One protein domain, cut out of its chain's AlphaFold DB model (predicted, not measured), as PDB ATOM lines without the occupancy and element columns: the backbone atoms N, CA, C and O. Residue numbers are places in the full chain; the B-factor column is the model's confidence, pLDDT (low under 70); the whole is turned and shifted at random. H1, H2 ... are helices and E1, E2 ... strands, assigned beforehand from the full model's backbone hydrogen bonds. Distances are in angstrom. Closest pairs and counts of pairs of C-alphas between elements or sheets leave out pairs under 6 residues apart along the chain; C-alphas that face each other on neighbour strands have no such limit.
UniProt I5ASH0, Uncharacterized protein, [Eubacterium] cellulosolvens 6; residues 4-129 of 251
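Overview. This is residues 4 to 129 of the 251 residues of an uncharacterized protein of [Eubacterium] cellulosolvens 6 (UniProt I5ASH0). A twisted sheet of six strands stands in the middle of this domain, with two helices, H1 and H2, side by side over one of its faces. A small sheet of three strands, E4, E6 and E7, partly covers the other face, and the two sheets make a sandwich. The printed part has 126 residues, with two named helices and nine named strands in the order E1 E2 H1 H2 E3 E4 E5 E6 E7 E8 E9, and the class is mixed, helices and strands. The large sheet has the order E3 E2 E1 E5 E8 E9 and the small one E4 E6 E7; both are mixed. The whole is compact, with a radius of gyration of the C-alphas of 13.2 A, and rounded, with spans of 35 by 27 by 25 A.

Along the chain. E1 is residues 4 to 9, 16.6 A long, and begins at C-alpha 4 at (171.799, 199.762, 186.997). E2, residues 15 to 18, is 10.3 A long. H1, residues 32 to 40, is 12.4 A long, and H2, residues 46 to 60, is 21.1 A long, beginning at C-alpha 46 at (188.813, 196.416, 178.876). E3, residues 68 to 70, measures 7.0 A and E4, residues 78 to 80, 6.1 A. E5, residues 88 to 93, is 16.0 A long. E6, residues 99 to 103, measures 12.7 A and E7, residues 106 to 110, 13.6 A. E8, residues 114 to 119, is 16.2 A long. E9, residues 122 to 128, is 17.8 A long and ends at C-alpha 128 at (187.222, 190.910, 197.077).

Arrangement. In the large sheet E1 and E5 are parallel neighbours at 13 degrees, with N 7 and O 90 2.8 A apart, within hydrogen-bond range. E1 and E2 form an antiparallel hairpin, with N 8 and O 16 at 2.8 A. E3, an edge strand, is antiparallel to E2, with N 69 and O 17 at 2.9 A. On the other side of E1, E5 is antiparallel to E8, with N 91 and O 116 at 2.8 A. E8 and the edge strand E9 form an antiparallel hairpin, with N 117 and O 125 at 2.8 A. H1 and H2 are on the same face of this sheet, two layers with the helices on one face. H2 runs along the strands over E2 and E1 at a height over the sheet of 9.8 A; its closest C-alphas to E2 are those of Val 53 and Ser 18, 7.0 A apart. H1 runs along the strands over E8 and only just over E5, on which 3 of its C-alphas fall, at a height of 9.4 A. H1 and H2 are near each other, with 9 pairs of C-alphas within 10 A. In both helices every O i to N i+4 pair is within hydrogen-bond range. In the small sheet E4 is parallel to E6, with N 79 and O 100 at 2.8 A, and E6 and E7 form an antiparallel hairpin, with N 101 and O 108 at 2.8 A. The two sheets form a sandwich, two sheets face to face, their facing parts 10.0 A centre to centre and their strands at 25 degrees. Between E6 and E9 the closest C-alphas are those of Asp 103 and Gln 122, 5.3 A apart.

Size, cuts and confidence. The two C-alphas farthest apart are those of Glu 64 and Gly 106, at 36.7 A. The printed part has no cut. The link from E2 to H1, residues 19 to 31, is long; those from H2 to E3, E3 to E4 and E4 to E5 are short, and the others are tight. The mean pLDDT of the printed part is 92.9, and no printed residue is under 70.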
ATOM      1  N   GLY A   4     170.413 200.028 186.639       97.56
ATOM      2  CA  GLY A   4     171.799 199.762 186.997       97.56
ATOM      3  C   GLY A   4     172.812 200.180 185.950       97.56
ATOM      4  O   GLY A   4     172.527 200.169 184.755       97.56
ATOM      5  N   LYS A   5     174.016 200.511 186.416       98.00
ATOM      6  CA  LYS A   5     175.195 200.726 185.571       98.00
ATOM      7  C   LYS A   5     176.342 199.843 186.024       98.00
ATOM      8  O   LYS A   5     176.495 199.565 187.217       98.00
ATOM      9  N   ILE A   6     177.169 199.454 185.068       98.25
ATOM     10  CA  ILE A   6     178.416 198.741 185.304       98.25
ATOM     11  C   ILE A   6     179.538 199.739 185.039       98.25
ATOM     12  O   ILE A   6     179.597 200.335 183.967       98.25
ATOM     13  N   ILE A   7     180.383 199.971 186.035       98.19
ATOM     14  CA  ILE A   7     181.520 200.885 185.962       98.19
ATOM     15  C   ILE A   7     182.785 200.039 186.031       98.19
ATOM     16  O   ILE A   7     182.938 199.230 186.942       98.19
ATOM     17  N   TYR A   8     183.697 200.231 185.089       98.19
ATOM     18  CA  TYR A   8     184.966 199.520 185.022       98.19
ATOM     19  C   TYR A   8     186.128 200.503 185.072       98.19
ATOM     20  O   TYR A   8     186.152 201.490 184.335       98.19
ATOM     21  N   ILE A   9     187.082 200.216 185.953       97.44
ATOM     22  CA  ILE A   9     188.326 200.962 186.112       97.44
ATOM     23  C   ILE A   9     189.454 200.088 185.578       97.44
ATOM     24  O   ILE A   9     189.696 198.999 186.107       97.44
ATOM     25  N   ASP A  10     190.130 200.555 184.533       93.69
ATOM     26  CA  ASP A  10     191.223 199.819 183.906       93.69
ATOM     27  C   ASP A  10     192.554 199.962 184.662       93.69
ATOM     28  O   ASP A  10     192.664 200.645 185.683       93.69
ATOM     29  N   TRP A  11     193.589 199.290 184.157       90.06
ATOM     30  CA  TRP A  11     194.923 199.311 184.757       90.06
ATOM     31  C   TRP A  11     195.609 200.685 184.683       90.06
ATOM     32  O   TRP A  11     196.424 201.004 185.545       90.06
ATOM     33  N   ASP A  12     195.254 201.510 183.695       89.75
ATOM     34  CA  ASP A  12     195.763 202.876 183.531       89.75
ATOM     35  C   ASP A  12     194.986 203.894 184.392       89.75
ATOM     36  O   ASP A  12     195.307 205.085 184.398       89.75
ATOM     37  N   GLY A  13     193.945 203.451 185.106       90.44
ATOM     38  CA  GLY A  13     193.052 204.299 185.891       90.44
ATOM     39  C   GLY A  13     192.009 205.053 185.061       90.44
ATOM     40  O   GLY A  13     191.371 205.974 185.577       90.44
ATOM     41  N   LYS A  14     191.815 204.689 183.788       94.50
ATOM     42  CA  LYS A  14     190.687 205.175 182.985       94.50
ATOM     43  C   LYS A  14     189.417 204.474 183.436       94.50
ATOM     44  O   LYS A  14     189.423 203.305 183.820       94.50
ATOM     45  N   ILE A  15     188.313 205.204 183.361       97.12
ATOM     46  CA  ILE A  15     187.024 204.749 183.863       97.12
ATOM     47  C   ILE A  15     186.037 204.727 182.716       97.12
ATOM     48  O   ILE A  15     185.946 205.672 181.929       97.12
ATOM     49  N   PHE A  16     185.267 203.655 182.663       98.00
ATOM     50  CA  PHE A  16     184.235 203.432 181.672       98.00
ATOM     51  C   PHE A  16     182.939 203.096 182.394       98.00
ATOM     52  O   PHE A  16     182.947 202.362 183.379       98.00
ATOM     53  N   SER A  17     181.826 203.633 181.914       97.94
ATOM     54  CA  SER A  17     180.491 203.336 182.423       97.94
ATOM     55  C   SER A  17     179.657 202.764 181.298       97.94
ATOM     56  O   SER A  17     179.658 203.312 180.196       97.94
ATOM     57  N   SER A  18     178.894 201.716 181.583       98.31
ATOM     58  CA  SER A  18     177.797 201.327 180.710       98.31
ATOM     59  C   SER A  18     176.705 202.407 180.693       98.31
ATOM     60  O   SER A  18     176.622 203.249 181.602       98.31
ATOM     61  N   VAL A  19     175.814 202.332 179.706       97.38
ATOM     62  CA  VAL A  19     174.479 202.943 179.759       97.38
ATOM     63  C   VAL A  19     173.691 202.432 180.972       97.38
ATOM     64  O   VAL A  19     174.052 201.433 181.604       97.38
ATOM     65  N   GLU A  20     172.626 203.148 181.338       97.56
ATOM     66  CA  GLU A  20     171.729 202.724 182.416       97.56
ATOM     67  C   GLU A  20     170.788 201.623 181.915       97.56
ATOM     68  O   GLU A  20     169.848 201.884 181.166       97.56
ATOM     69  N   PHE A  21     171.018 200.392 182.365       97.38
ATOM     70  CA  PHE A  21     170.131 199.269 182.099       97.38
ATOM     71  C   PHE A  21     168.887 199.362 182.973       97.38
ATOM     72  O   PHE A  21     168.973 199.370 184.202       97.38
ATOM     73  N   ASN A  22     167.716 199.419 182.342       95.31
ATOM     74  CA  ASN A  22     166.436 199.486 183.031       95.31
ATOM     75  C   ASN A  22     165.830 198.082 183.112       95.31
ATOM     76  O   ASN A  22     165.312 197.576 182.121       95.31
ATOM     77  N   GLY A  23     165.844 197.473 184.300       92.62
ATOM     78  CA  GLY A  23     165.206 196.185 184.585       92.62
ATOM     79  C   GLY A  23     166.089 195.251 185.402       92.62
ATOM     80  O   GLY A  23     167.210 194.982 185.010       92.62
ATOM     81  N   ASP A  24     165.564 194.734 186.515       94.31
ATOM     82  CA  ASP A  24     166.134 193.613 187.286       94.31
ATOM     83  C   ASP A  24     167.622 193.723 187.698       94.31
ATOM     84  O   ASP A  24     168.284 192.730 187.965       94.31
ATOM     85  N   MET A  25     168.159 194.941 187.802       96.25
ATOM     86  CA  MET A  25     169.557 195.216 188.169       96.25
ATOM     87  C   MET A  25     169.846 195.161 189.684       96.25
ATOM     88  O   MET A  25     170.762 195.832 190.141       96.25
ATOM     89  N   TYR A  26     169.044 194.460 190.491       93.44
ATOM     90  CA  TYR A  26     169.368 194.219 191.910       93.44
ATOM     91  C   TYR A  26     170.161 192.904 192.055       93.44
ATOM     92  O   TYR A  26     170.051 192.048 191.177       93.44
ATOM     93  N   PRO A  27     170.961 192.718 193.125       88.75
ATOM     94  CA  PRO A  27     171.540 191.406 193.452       88.75
ATOM     95  C   PRO A  27     170.438 190.341 193.555       88.75
ATOM     96  O   PRO A  27     169.392 190.653 194.108       88.75
ATOM     97  N   ASP A  28     170.655 189.125 193.056       86.62
ATOM     98  CA  ASP A  28     169.655 188.059 192.840       86.62
ATOM     99  C   ASP A  28     168.746 188.240 191.598       86.62
ATOM    100  O   ASP A  28     167.877 187.405 191.333       86.62
ATOM    101  N   GLY A  29     168.927 189.320 190.827       91.25
ATOM    102  CA  GLY A  29     168.316 189.530 189.507       91.25
ATOM    103  C   GLY A  29     169.315 189.331 188.361       91.25
ATOM    104  O   GLY A  29     170.318 188.631 188.499       91.25
ATOM    105  N   ASN A  30     169.115 190.022 187.233       93.06
ATOM    106  CA  ASN A  30     170.073 190.039 186.111       93.06
ATOM    107  C   ASN A  30     171.511 190.385 186.549       93.06
ATOM    108  O   ASN A  30     172.481 189.940 185.936       93.06
ATOM    109  N   ALA A  31     171.669 191.172 187.615       92.62
ATOM    110  CA  ALA A  31     172.983 191.576 188.092       92.62
ATOM    111  C   ALA A  31     173.833 190.444 188.693       92.62
ATOM    112  O   ALA A  31     175.049 190.619 188.795       92.62
ATOM    113  N   ASP A  32     173.260 189.282 189.029       91.38
ATOM    114  CA  ASP A  32     174.037 188.113 189.481       91.38
ATOM    115  C   ASP A  32     175.101 187.708 188.469       91.38
ATOM    116  O   ASP A  32     176.222 187.352 188.835       91.38
ATOM    117  N   ARG A  33     174.798 187.884 187.180       89.81
ATOM    118  CA  ARG A  33     175.749 187.632 186.103       89.81
ATOM    119  C   ARG A  33     177.028 188.462 186.253       89.81
ATOM    120  O   ARG A  33     178.112 187.978 185.940       89.81
ATOM    121  N   ILE A  34     176.927 189.693 186.759       94.75
ATOM    122  CA  ILE A  34     178.082 190.572 186.997       94.75
ATOM    123  C   ILE A  34     178.956 189.994 188.116       94.75
ATOM    124  O   ILE A  34     180.179 189.965 187.988       94.75
ATOM    125  N   LEU A  35     178.338 189.502 189.195       91.56
ATOM    126  CA  LEU A  35     179.042 188.906 190.330       91.56
ATOM    127  C   LEU A  35     179.757 187.619 189.906       91.56
ATOM    128  O   LEU A  35     180.957 187.484 190.139       91.56
ATOM    129  N   GLU A  36     179.053 186.720 189.216       88.06
ATOM    130  CA  GLU A  36     179.623 185.473 188.694       88.06
ATOM    131  C   GLU A  36     180.834 185.737 187.790       88.06
ATOM    132  O   GLU A  36     181.879 185.092 187.914       88.06
ATOM    133  N   MET A  37     180.705 186.703 186.874       87.75
ATOM    134  CA  MET A  37     181.781 187.055 185.950       87.75
ATOM    135  C   MET A  37     182.932 187.777 186.636       87.75
ATOM    136  O   MET A  37     184.074 187.620 186.204       87.75
ATOM    137  N   PHE A  38     182.682 188.505 187.723       90.88
ATOM    138  CA  PHE A  38     183.732 189.090 188.547       90.88
ATOM    139  C   PHE A  38     184.504 188.035 189.352       90.88
ATOM    140  O   PHE A  38     185.731 188.105 189.432       90.88
ATOM    141  N   GLU A  39     183.824 187.021 189.887       86.25
ATOM    142  CA  GLU A  39     184.455 185.928 190.639       86.25
ATOM    143  C   GLU A  39     185.267 184.989 189.735       86.25
ATOM    144  O   GLU A  39     186.422 184.680 190.041       86.25
ATOM    145  N   ALA A  40     184.733 184.627 188.561       80.06
ATOM    146  CA  ALA A  40     185.524 184.017 187.480       80.06
ATOM    147  C   ALA A  40     186.625 184.974 186.972       80.06
ATOM    148  O   ALA A  40     187.656 184.571 186.432       80.06
ATOM    149  N   GLY A  41     186.373 186.261 187.199       83.69
ATOM    150  CA  GLY A  41     187.075 187.477 186.834       83.69
ATOM    151  C   GLY A  41     187.572 187.551 185.411       83.69
ATOM    152  O   GLY A  41     188.754 187.755 185.108       83.69
ATOM    153  N   LEU A  42     186.534 187.491 184.598       84.94
ATOM    154  CA  LEU A  42     186.423 188.027 183.267       84.94
ATOM    155  C   LEU A  42     187.020 189.437 183.138       84.94
ATOM    156  O   LEU A  42     187.734 189.711 182.182       84.94
ATOM    157  N   PHE A  43     186.775 190.318 184.110       90.50
ATOM    158  CA  PHE A  43     187.123 191.745 184.050       90.50
ATOM    159  C   PHE A  43     188.615 192.051 184.278       90.50
ATOM    160  O   PHE A  43     188.961 192.962 185.023       90.50
ATOM    161  N   SER A  44     189.513 191.267 183.680       86.00
ATOM    162  CA  SER A  44     190.965 191.462 183.733       86.00
ATOM    163  C   SER A  44     191.487 192.496 182.732       86.00
ATOM    164  O   SER A  44     192.616 192.964 182.889       86.00
ATOM    165  N   ASN A  45     190.701 192.851 181.713       87.81
ATOM    166  CA  ASN A  45     191.024 193.871 180.718       87.81
ATOM    167  C   ASN A  45     189.742 194.553 180.192       87.81
ATOM    168  O   ASN A  45     188.625 194.131 180.504       87.81
ATOM    169  N   TYR A  46     189.920 195.623 179.410       91.50
ATOM    170  CA  TYR A  46     188.813 196.416 178.876       91.50
ATOM    171  C   TYR A  46     187.955 195.648 177.863       91.50
ATOM    172  O   TYR A  46     186.735 195.694 177.964       91.50
ATOM    173  N   SER A  47     188.557 194.896 176.940       86.38
ATOM    174  CA  SER A  47     187.811 194.131 175.928       86.38
ATOM    175  C   SER A  47     186.862 193.098 176.531       86.38
ATOM    176  O   SER A  47     185.720 192.957 176.097       86.38
ATOM    177  N   ASN A  48     187.290 192.403 177.586       86.94
ATOM    178  CA  ASN A  48     186.440 191.461 178.301       86.94
ATOM    179  C   ASN A  48     185.260 192.168 178.974       86.94
ATOM    180  O   ASN A  48     184.148 191.642 178.979       86.94
ATOM    181  N   TYR A  49     185.498 193.356 179.535       95.12
ATOM    182  CA  TYR A  49     184.436 194.208 180.060       95.12
ATOM    183  C   TYR A  49     183.478 194.668 178.949       95.12
ATOM    184  O   TYR A  49     182.266 194.544 179.104       95.12
ATOM    185  N   GLU A  50     183.997 195.128 177.812       94.94
ATOM    186  CA  GLU A  50     183.197 195.581 176.674       94.94
ATOM    187  C   GLU A  50     182.336 194.454 176.097       94.94
ATOM    188  O   GLU A  50     181.111 194.569 176.013       94.94
ATOM    189  N   SER A  51     182.965 193.316 175.810       88.62
ATOM    190  CA  SER A  51     182.306 192.091 175.360       88.62
ATOM    191  C   SER A  51     181.217 191.640 176.329       88.62
ATOM    192  O   SER A  51     180.146 191.205 175.900       88.62
ATOM    193  N   PHE A  52     181.472 191.745 177.638       94.38
ATOM    194  CA  PHE A  52     180.478 191.443 178.660       94.38
ATOM    195  C   PHE A  52     179.280 192.386 178.574       94.38
ATOM    196  O   PHE A  52     178.155 191.904 178.517       94.38
ATOM    197  N   VAL A  53     179.495 193.705 178.525       96.69
ATOM    198  CA  VAL A  53     178.404 194.694 178.466       96.69
ATOM    199  C   VAL A  53     177.555 194.516 177.204       96.69
ATOM    200  O   VAL A  53     176.326 194.538 177.294       96.69
ATOM    201  N   ILE A  54     178.179 194.276 176.046       93.62
ATOM    202  CA  ILE A  54     177.471 194.037 174.777       93.62
ATOM    203  C   ILE A  54     176.583 192.792 174.873       93.62
ATOM    204  O   ILE A  54     175.398 192.837 174.528       93.62
ATOM    205  N   ARG A  55     177.129 191.680 175.378       91.06
ATOM    206  CA  ARG A  55     176.379 190.426 175.544       91.06
ATOM    207  C   ARG A  55     175.285 190.553 176.598       91.06
ATOM    208  O   ARG A  55     174.163 190.117 176.365       91.06
ATOM    209  N   PHE A  56     175.580 191.211 177.716       94.50
ATOM    210  CA  PHE A  56     174.622 191.490 178.780       94.50
ATOM    211  C   PHE A  56     173.429 192.300 178.259       94.50
ATOM    212  O   PHE A  56     172.278 191.938 178.502       94.50
ATOM    213  N   ASN A  57     173.687 193.337 177.455       95.94
ATOM    214  CA  ASN A  57     172.643 194.091 176.771       95.94
ATOM    215  C   ASN A  57     171.811 193.201 175.838       95.94
ATOM    216  O   ASN A  57     170.585 193.196 175.941       95.94
ATOM    217  N   LYS A  58     172.459 192.425 174.961       92.44
ATOM    218  CA  LYS A  58     171.771 191.552 173.997       92.44
ATOM    219  C   LYS A  58     170.849 190.538 174.685       92.44
ATOM    220  O   LYS A  58     169.743 190.310 174.205       92.44
ATOM    221  N   SER A  59     171.285 189.959 175.803       88.88
ATOM    222  CA  SER A  59     170.537 188.922 176.522       88.88
ATOM    223  C   SER A  59     169.328 189.449 177.299       88.88
ATOM    224  O   SER A  59     168.378 188.697 177.510       88.88
ATOM    225  N   HIS A  60     169.345 190.716 177.733       91.56
ATOM    226  CA  HIS A  60     168.372 191.215 178.714       91.56
ATOM    227  C   HIS A  60     167.595 192.476 178.301       91.56
ATOM    228  O   HIS A  60     166.469 192.652 178.766       91.56
ATOM    229  N   TYR A  61     168.156 193.353 177.460       94.00
ATOM    230  CA  TYR A  61     167.610 194.704 177.238       94.00
ATOM    231  C   TYR A  61     167.467 195.090 175.762       94.00
ATOM    232  O   TYR A  61     166.489 195.743 175.404       94.00
ATOM    233  N   GLY A  62     168.407 194.678 174.908       93.81
ATOM    234  CA  GLY A  62     168.358 194.906 173.464       93.81
ATOM    235  C   GLY A  62     168.485 196.374 173.045       93.81
ATOM    236  O   GLY A  62     167.862 196.773 172.066       93.81
ATOM    237  N   TYR A  63     169.246 197.193 173.778       96.00
ATOM    238  CA  TYR A  63     169.482 198.588 173.399       96.00
ATOM    239  C   TYR A  63     170.382 198.673 172.159       96.00
ATOM    240  O   TYR A  63     171.368 197.945 172.061       96.00
ATOM    241  N   GLU A  64     170.041 199.558 171.220       94.19
ATOM    242  CA  GLU A  64     170.781 199.764 169.960       94.19
ATOM    243  C   GLU A  64     171.805 200.912 170.037       94.19
ATOM    244  O   GLU A  64     172.551 201.152 169.090       94.19
ATOM    245  N   GLU A  65     171.822 201.653 171.146       92.81
ATOM    246  CA  GLU A  65     172.730 202.779 171.364       92.81
ATOM    247  C   GLU A  65     174.155 202.332 171.724       92.81
ATOM    248  O   GLU A  65     174.405 201.172 172.053       92.81
ATOM    249  N   GLU A  66     175.108 203.267 171.666       95.25
ATOM    250  CA  GLU A  66     176.463 203.028 172.166       95.25
ATOM    251  C   GLU A  66     176.396 202.710 173.664       95.25
ATOM    252  O   GLU A  66     175.919 203.513 174.461       95.25
ATOM    253  N   LEU A  67     176.844 201.513 174.042       97.25
ATOM    254  CA  LEU A  67     176.577 200.964 175.371       97.25
ATOM    255  C   LEU A  67     177.572 201.410 176.440       97.25
ATOM    256  O   LEU A  67     177.294 201.209 177.619       97.25
ATOM    257  N   ILE A  68     178.743 201.925 176.060       98.12
ATOM    258  CA  ILE A  68     179.853 202.215 176.973       98.12
ATOM    259  C   ILE A  68     180.392 203.603 176.675       98.12
ATOM    260  O   ILE A  68     180.689 203.932 175.533       98.12
ATOM    261  N   HIS A  69     180.595 204.390 177.724       97.06
ATOM    262  CA  HIS A  69     181.151 205.730 177.613       97.06
ATOM    263  C   HIS A  69     182.288 205.937 178.619       97.06
ATOM    264  O   HIS A  69     182.205 205.446 179.752       97.06
ATOM    265  N   PRO A  70     183.337 206.695 178.257       95.81
ATOM    266  CA  PRO A  70     184.325 207.161 179.220       95.81
ATOM    267  C   PRO A  70     183.660 207.995 180.321       95.81
ATOM    268  O   PRO A  70     182.848 208.878 180.044       95.81
ATOM    269  N   LEU A  71     184.032 207.741 181.573       93.12
ATOM    270  CA  LEU A  71     183.575 208.501 182.731       93.12
ATOM    271  C   LEU A  71     184.731 209.352 183.266       93.12
ATOM    272  O   LEU A  71     185.774 208.835 183.654       93.12
ATOM    273  N   ALA A  72     184.546 210.671 183.292       89.06
ATOM    274  CA  ALA A  72     185.532 211.590 183.848       89.06
ATOM    275  C   ALA A  72     185.270 211.830 185.340       89.06
ATOM    276  O   ALA A  72     184.159 212.197 185.729       89.06
ATOM    277  N   CYS A  73     186.307 211.693 186.163       86.50
ATOM    278  CA  CYS A  73     186.246 212.080 187.568       86.50
ATOM    279  C   CYS A  73     186.683 213.533 187.768       86.50
ATOM    280  O   CYS A  73     187.622 214.010 187.133       86.50
ATOM    281  N   LYS A  74     186.002 214.233 188.685       87.62
ATOM    282  CA  LYS A  74     186.365 215.602 189.099       87.62
ATOM    283  C   LYS A  74     187.677 215.626 189.890       87.62
ATOM    284  O   LYS A  74     188.412 216.606 189.838       87.62
ATOM    285  N   GLU A  75     187.940 214.552 190.625       89.62
ATOM    286  CA  GLU A  75     189.115 214.354 191.467       89.62
ATOM    287  C   GLU A  75     189.805 213.043 191.075       89.62
ATOM    288  O   GLU A  75     189.154 212.067 190.697       89.62
ATOM    289  N   GLU A  76     191.133 213.023 191.154       90.00
ATOM    290  CA  GLU A  76     191.927 211.845 190.810       90.00
ATOM    291  C   GLU A  76     191.586 210.676 191.743       90.00
ATOM    292  O   GLU A  76     191.621 210.821 192.963       90.00
ATOM    293  N   ARG A  77     191.264 209.512 191.161       91.25
ATOM    294  CA  ARG A  77     190.926 208.269 191.883       91.25
ATOM    295  C   ARG A  77     189.721 208.368 192.826       91.25
ATOM    296  O   ARG A  77     189.601 207.593 193.776       91.25
ATOM    297  N   VAL A  78     188.812 209.303 192.558       95.38
ATOM    298  CA  VAL A  78     187.586 209.496 193.337       95.38
ATOM    299  C   VAL A  78     186.368 209.323 192.439       95.38
ATOM    300  O   VAL A  78     186.177 210.091 191.499       95.38
ATOM    301  N   ILE A  79     185.506 208.363 192.763       94.94
ATOM    302  CA  ILE A  79     184.172 208.227 192.176       94.94
ATOM    303  C   ILE A  79     183.174 208.881 193.131       94.94
ATOM    304  O   ILE A  79     182.936 208.396 194.235       94.94
ATOM    305  N   ASP A  80     182.603 210.004 192.711       94.50
ATOM    306  CA  ASP A  80     181.589 210.721 193.481       94.50
ATOM    307  C   ASP A  80     180.187 210.274 193.057       94.50
ATOM    308  O   ASP A  80     179.756 210.535 191.933       94.50
ATOM    309  N   ILE A  81     179.495 209.582 193.962       94.31
ATOM    310  CA  ILE A  81     178.139 209.066 193.751       94.31
ATOM    311  C   ILE A  81     177.099 209.811 194.596       94.31
ATOM    312  O   ILE A  81     175.953 209.372 194.676       94.31
ATOM    313  N   THR A  82     177.463 210.931 195.226       91.81
ATOM    314  CA  THR A  82     176.547 211.694 196.096       91.81
ATOM    315  C   THR A  82     175.357 212.295 195.341       91.81
ATOM    316  O   THR A  82     174.293 212.491 195.918       91.81
ATOM    317  N   GLU A  83     175.503 212.515 194.034       90.44
ATOM    318  CA  GLU A  83     174.433 212.960 193.131       90.44
ATOM    319  C   GLU A  83     173.895 211.820 192.245       90.44
ATOM    320  O   GLU A  83     173.166 212.066 191.284       90.44
ATOM    321  N   ASN A  84     174.250 210.559 192.531       91.31
ATOM    322  CA  ASN A  84     173.805 209.429 191.722       91.31
ATOM    323  C   ASN A  84     172.283 209.226 191.833       91.31
ATOM    324  O   ASN A  84     171.721 209.187 192.931       91.31
ATOM    325  N   CYS A  85     171.640 209.037 190.680       91.00
ATOM    326  CA  CYS A  85     170.210 208.761 190.551       91.00
ATOM    327  C   CYS A  85     169.916 207.330 190.071       91.00
ATOM    328  O   CYS A  85     168.743 206.979 189.949       91.00
ATOM    329  N   THR A  86     170.937 206.522 189.761       94.94
ATOM    330  CA  THR A  86     170.794 205.113 189.365       94.94
ATOM    331  C   THR A  86     170.596 204.237 190.604       94.94
ATOM    332  O   THR A  86     171.263 204.446 191.617       94.94
ATOM    333  N   ASP A  87     169.711 203.239 190.535       96.94
ATOM    334  CA  ASP A  87     169.370 202.431 191.714       96.94
ATOM    335  C   ASP A  87     170.542 201.541 192.160       96.94
ATOM    336  O   ASP A  87     170.760 201.403 193.362       96.94
ATOM    337  N   TYR A  88     171.313 200.986 191.215       97.88
ATOM    338  CA  TYR A  88     172.512 200.191 191.492       97.88
ATOM    339  C   TYR A  88     173.718 200.594 190.635       97.88
ATOM    340  O   TYR A  88     173.597 200.796 189.428       97.88
ATOM    341  N   LEU A  89     174.909 200.647 191.234       98.00
ATOM    342  CA  LEU A  89     176.172 200.718 190.492       98.00
ATOM    343  C   LEU A  89     177.045 199.517 190.846       98.00
ATOM    344  O   LEU A  89     177.230 199.202 192.022       98.00
ATOM    345  N   TYR A  90     177.615 198.891 189.823       98.19
ATOM    346  CA  TYR A  90     178.574 197.798 189.946       98.19
ATOM    347  C   TYR A  90     179.946 198.313 189.533       98.19
ATOM    348  O   TYR A  90     180.233 198.414 188.344       98.19
ATOM    349  N   ILE A  91     180.769 198.696 190.508       98.00
ATOM    350  CA  ILE A  91     182.059 199.355 190.287       98.00
ATOM    351  C   ILE A  91     183.185 198.328 190.390       98.00
ATOM    352  O   ILE A  91     183.544 197.892 191.481       98.00
ATOM    353  N   ILE A  92     183.744 197.942 189.251       97.50
ATOM    354  CA  ILE A  92     184.822 196.964 189.122       97.50
ATOM    355  C   ILE A  92     186.161 197.704 189.114       97.50
ATOM    356  O   ILE A  92     186.497 198.383 188.141       97.50
ATOM    357  N   ASN A  93     186.949 197.545 190.178       96.00
ATOM    358  CA  ASN A  93     188.314 198.058 190.240       96.00
ATOM    359  C   ASN A  93     189.306 196.994 189.757       96.00
ATOM    360  O   ASN A  93     189.722 196.134 190.537       96.00
ATOM    361  N   ASN A  94     189.709 197.056 188.485       93.50
ATOM    362  CA  ASN A  94     190.786 196.220 187.949       93.50
ATOM    363  C   ASN A  94     192.158 196.925 187.977       93.50
ATOM    364  O   ASN A  94     193.157 196.330 187.577       93.50
ATOM    365  N   SER A  95     192.234 198.159 188.480       91.94
ATOM    366  CA  SER A  95     193.501 198.875 188.630       91.94
ATOM    367  C   SER A  95     194.388 198.274 189.730       91.94
ATOM    368  O   SER A  95     193.965 197.427 190.527       91.94
ATOM    369  N   ASP A  96     195.645 198.710 189.779       88.31
ATOM    370  CA  ASP A  96     196.622 198.286 190.784       88.31
ATOM    371  C   ASP A  96     196.576 199.107 192.083       88.31
ATOM    372  O   ASP A  96     197.331 198.825 193.021       88.31
ATOM    373  N   CYS A  97     195.676 200.086 192.154       90.62
ATOM    374  CA  CYS A  97     195.564 201.028 193.252       90.62
ATOM    375  C   CYS A  97     194.164 201.051 193.876       90.62
ATOM    376  O   CYS A  97     193.173 200.591 193.305       90.62
ATOM    377  N   GLU A  98     194.106 201.575 195.096       95.38
ATOM    378  CA  GLU A  98     192.855 201.829 195.799       95.38
ATOM    379  C   GLU A  98     192.157 203.063 195.216       95.38
ATOM    380  O   GLU A  98     192.799 204.068 194.889       95.38
ATOM    381  N   TRP A  99     190.834 202.969 195.113       96.31
ATOM    382  CA  TRP A  99     189.947 204.049 194.705       96.31
ATOM    383  C   TRP A  99     189.040 204.473 195.848       96.31
ATOM    384  O   TRP A  99     188.665 203.678 196.709       96.31
ATOM    385  N   ILE A 100     188.653 205.742 195.829       96.38
ATOM    386  CA  ILE A 100     187.753 206.319 196.816       96.38
ATOM    387  C   ILE A 100     186.363 206.459 196.200       96.38
ATOM    388  O   ILE A 100     186.213 207.018 195.116       96.38
ATOM    389  N   ILE A 101     185.334 206.010 196.914       96.31
ATOM    390  CA  ILE A 101     183.934 206.280 196.588       96.31
ATOM    391  C   ILE A 101     183.399 207.297 197.599       96.31
ATOM    392  O   ILE A 101     183.316 207.004 198.794       96.31
ATOM    393  N   LYS A 102     183.036 208.497 197.130       95.38
ATOM    394  CA  LYS A 102     182.306 209.480 197.946       95.38
ATOM    395  C   LYS A 102     180.826 209.147 197.894       95.38
ATOM    396  O   LYS A 102     180.216 209.209 196.829       95.38
ATOM    397  N   ASP A 103     180.276 208.785 199.041       92.50
ATOM    398  CA  ASP A 103     178.901 208.324 199.199       92.50
ATOM    399  C   ASP A 103     178.159 209.174 200.247       92.50
ATOM    400  O   ASP A 103     178.739 210.062 200.877       92.50
ATOM    401  N   GLN A 104     176.862 208.932 200.444       89.44
ATOM    402  CA  GLN A 104     176.050 209.693 201.404       89.44
ATOM    403  C   GLN A 104     176.500 209.530 202.869       89.44
ATOM    404  O   GLN A 104     176.153 210.353 203.715       89.44
ATOM    405  N   ASN A 105     177.271 208.481 203.178       87.19
ATOM    406  CA  ASN A 105     177.820 208.213 204.507       87.19
ATOM    407  C   ASN A 105     179.240 208.782 204.681       87.19
ATOM    408  O   ASN A 105     179.823 208.660 205.760       87.19
ATOM    409  N   GLY A 106     179.790 209.417 203.644       90.25
ATOM    410  CA  GLY A 106     181.109 210.029 203.635       90.25
ATOM    411  C   GLY A 106     182.012 209.397 202.585       90.25
ATOM    412  O   GLY A 106     182.087 209.866 201.449       90.25
ATOM    413  N   THR A 107     182.805 208.405 202.984       92.19
ATOM    414  CA  THR A 107     183.865 207.860 202.131       92.19
ATOM    415  C   THR A 107     184.021 206.363 202.337       92.19
ATOM    416  O   THR A 107     184.284 205.904 203.448       92.19
ATOM    417  N   SER A 108     183.902 205.630 201.237       93.25
ATOM    418  CA  SER A 108     184.141 204.196 201.138       93.25
ATOM    419  C   SER A 108     185.386 203.938 200.287       93.25
ATOM    420  O   SER A 108     185.696 204.707 199.377       93.25
ATOM    421  N   PHE A 109     186.102 202.854 200.574       93.38
ATOM    422  CA  PHE A 109     187.333 202.489 199.872       93.38
ATOM    423  C   PHE A 109     187.101 201.260 199.001       93.38
ATOM    424  O   PHE A 109     186.468 200.290 199.425       93.38
ATOM    425  N   LEU A 110     187.618 201.318 197.782       94.19
ATOM    426  CA  LEU A 110     187.544 200.266 196.788       94.19
ATOM    427  C   LEU A 110     188.973 199.816 196.471       94.19
ATOM    428  O   LEU A 110     189.634 200.371 195.592       94.19
ATOM    429  N   ASP A 111     189.464 198.832 197.226       91.88
ATOM    430  CA  ASP A 111     190.811 198.274 197.052       91.88
ATOM    431  C   ASP A 111     190.972 197.650 195.652       91.88
ATOM    432  O   ASP A 111     190.001 197.416 194.925       91.88
ATOM    433  N   LYS A 112     192.205 197.373 195.239       89.38
ATOM    434  CA  LYS A 112     192.499 196.719 193.960       89.38
ATOM    435  C   LYS A 112     191.771 195.379 193.837       89.38
ATOM    436  O   LYS A 112     191.684 194.608 194.794       89.38
ATOM    437  N   ARG A 113     191.333 195.046 192.620       87.06
ATOM    438  CA  ARG A 113     190.667 193.768 192.293       87.06
ATOM    439  C   ARG A 113     189.418 193.524 193.141       87.06
ATOM    440  O   ARG A 113     189.181 192.404 193.608       87.06
ATOM    441  N   THR A 114     188.626 194.571 193.336       94.75
ATOM    442  CA  THR A 114     187.353 194.506 194.057       94.75
ATOM    443  C   THR A 114     186.179 194.887 193.162       94.75
ATOM    444  O   THR A 114     186.339 195.546 192.133       94.75
ATOM    445  N   LEU A 115     184.990 194.445 193.565       96.75
ATOM    446  CA  LEU A 115     183.709 194.875 193.021       96.75
ATOM    447  C   LEU A 115     182.927 195.584 194.128       96.75
ATOM    448  O   LEU A 115     182.556 194.966 195.128       96.75
ATOM    449  N   GLY A 116     182.672 196.876 193.948       97.00
ATOM    450  CA  GLY A 116     181.781 197.668 194.784       97.00
ATOM    451  C   GLY A 116     180.347 197.576 194.273       97.00
ATOM    452  O   GLY A 116     180.086 197.874 193.112       97.00
ATOM    453  N   ILE A 117     179.419 197.185 195.141       97.25
ATOM    454  CA  ILE A 117     177.979 197.249 194.893       97.25
ATOM    455  C   ILE A 117     177.448 198.468 195.631       97.25
ATOM    456  O   ILE A 117     177.461 198.528 196.863       97.25
ATOM    457  N   VAL A 118     176.990 199.442 194.859       96.81
ATOM    458  CA  VAL A 118     176.355 200.661 195.344       96.81
ATOM    459  C   VAL A 118     174.859 200.522 195.164       96.81
ATOM    460  O   VAL A 118     174.411 200.144 194.084       96.81
ATOM    461  N   ARG A 119     174.094 200.903 196.182       96.12
ATOM    462  CA  ARG A 119     172.650 201.076 196.096       96.12
ATOM    463  C   ARG A 119     172.301 202.540 196.324       96.12
ATOM    464  O   ARG A 119     172.579 203.096 197.388       96.12
ATOM    465  N   PHE A 120     171.701 203.166 195.318       93.81
ATOM    466  CA  PHE A 120     171.518 204.612 195.222       93.81
ATOM    467  C   PHE A 120     172.838 205.360 195.451       93.81
ATOM    468  O   PHE A 120     173.707 205.374 194.586       93.81
ATOM    469  N   GLN A 121     173.008 205.967 196.619       94.25
ATOM    470  CA  GLN A 121     174.137 206.837 196.945       94.25
ATOM    471  C   GLN A 121     175.000 206.237 198.055       94.25
ATOM    472  O   GLN A 121     175.708 206.966 198.740       94.25
ATOM    473  N   GLN A 122     174.906 204.926 198.283       94.00
ATOM    474  CA  GLN A 122     175.586 204.239 199.371       94.00
ATOM    475  C   GLN A 122     176.255 202.962 198.881       94.00
ATOM    476  O   GLN A 122     175.618 202.131 198.235       94.00
ATOM    477  N   VAL A 123     177.522 202.771 199.249       94.75
ATOM    478  CA  VAL A 123     178.181 201.474 199.087       94.75
ATOM    479  C   VAL A 123     177.530 200.473 200.041       94.75
ATOM    480  O   VAL A 123     177.547 200.644 201.259       94.75
ATOM    481  N   GLU A 124     176.917 199.434 199.480       94.06
ATOM    482  CA  GLU A 124     176.238 198.376 200.232       94.06
ATOM    483  C   GLU A 124     177.191 197.216 200.527       94.06
ATOM    484  O   GLU A 124     177.209 196.680 201.636       94.06
ATOM    485  N   ARG A 125     178.013 196.838 199.542       93.81
ATOM    486  CA  ARG A 125     178.955 195.723 199.667       93.81
ATOM    487  C   ARG A 125     180.211 195.968 198.844       93.81
ATOM    488  O   ARG A 125     180.135 196.489 197.740       93.81
ATOM    489  N   VAL A 126     181.352 195.510 199.349       93.62
ATOM    490  CA  VAL A 126     182.594 195.383 198.577       93.62
ATOM    491  C   VAL A 126     182.985 193.911 198.556       93.62
ATOM    492  O   VAL A 126     183.057 193.268 199.604       93.62
ATOM    493  N   ILE A 127     183.188 193.366 197.360       91.50
ATOM    494  CA  ILE A 127     183.569 191.971 197.132       91.50
ATOM    495  C   ILE A 127     185.030 191.941 196.713       91.50
ATOM    496  O   ILE A 127     185.424 192.604 195.756       91.50
ATOM    497  N   TYR A 128     185.824 191.140 197.414       87.88
ATOM    498  CA  TYR A 128     187.222 190.910 197.077       87.88
ATOM    499  C   TYR A 128     187.326 189.695 196.172       87.88
ATOM    500  O   TYR A 128     186.782 188.634 196.487       87.88
ATOM    501  N   ARG A 129     188.063 189.824 195.070       77.44
ATOM    502  CA  ARG A 129     188.366 188.668 194.234       77.44
ATOM    503  C   ARG A 129     189.327 187.749 194.989       77.44
ATOM    504  O   ARG A 129     190.506 188.068 195.151       77.44
TER     505      ARG A 129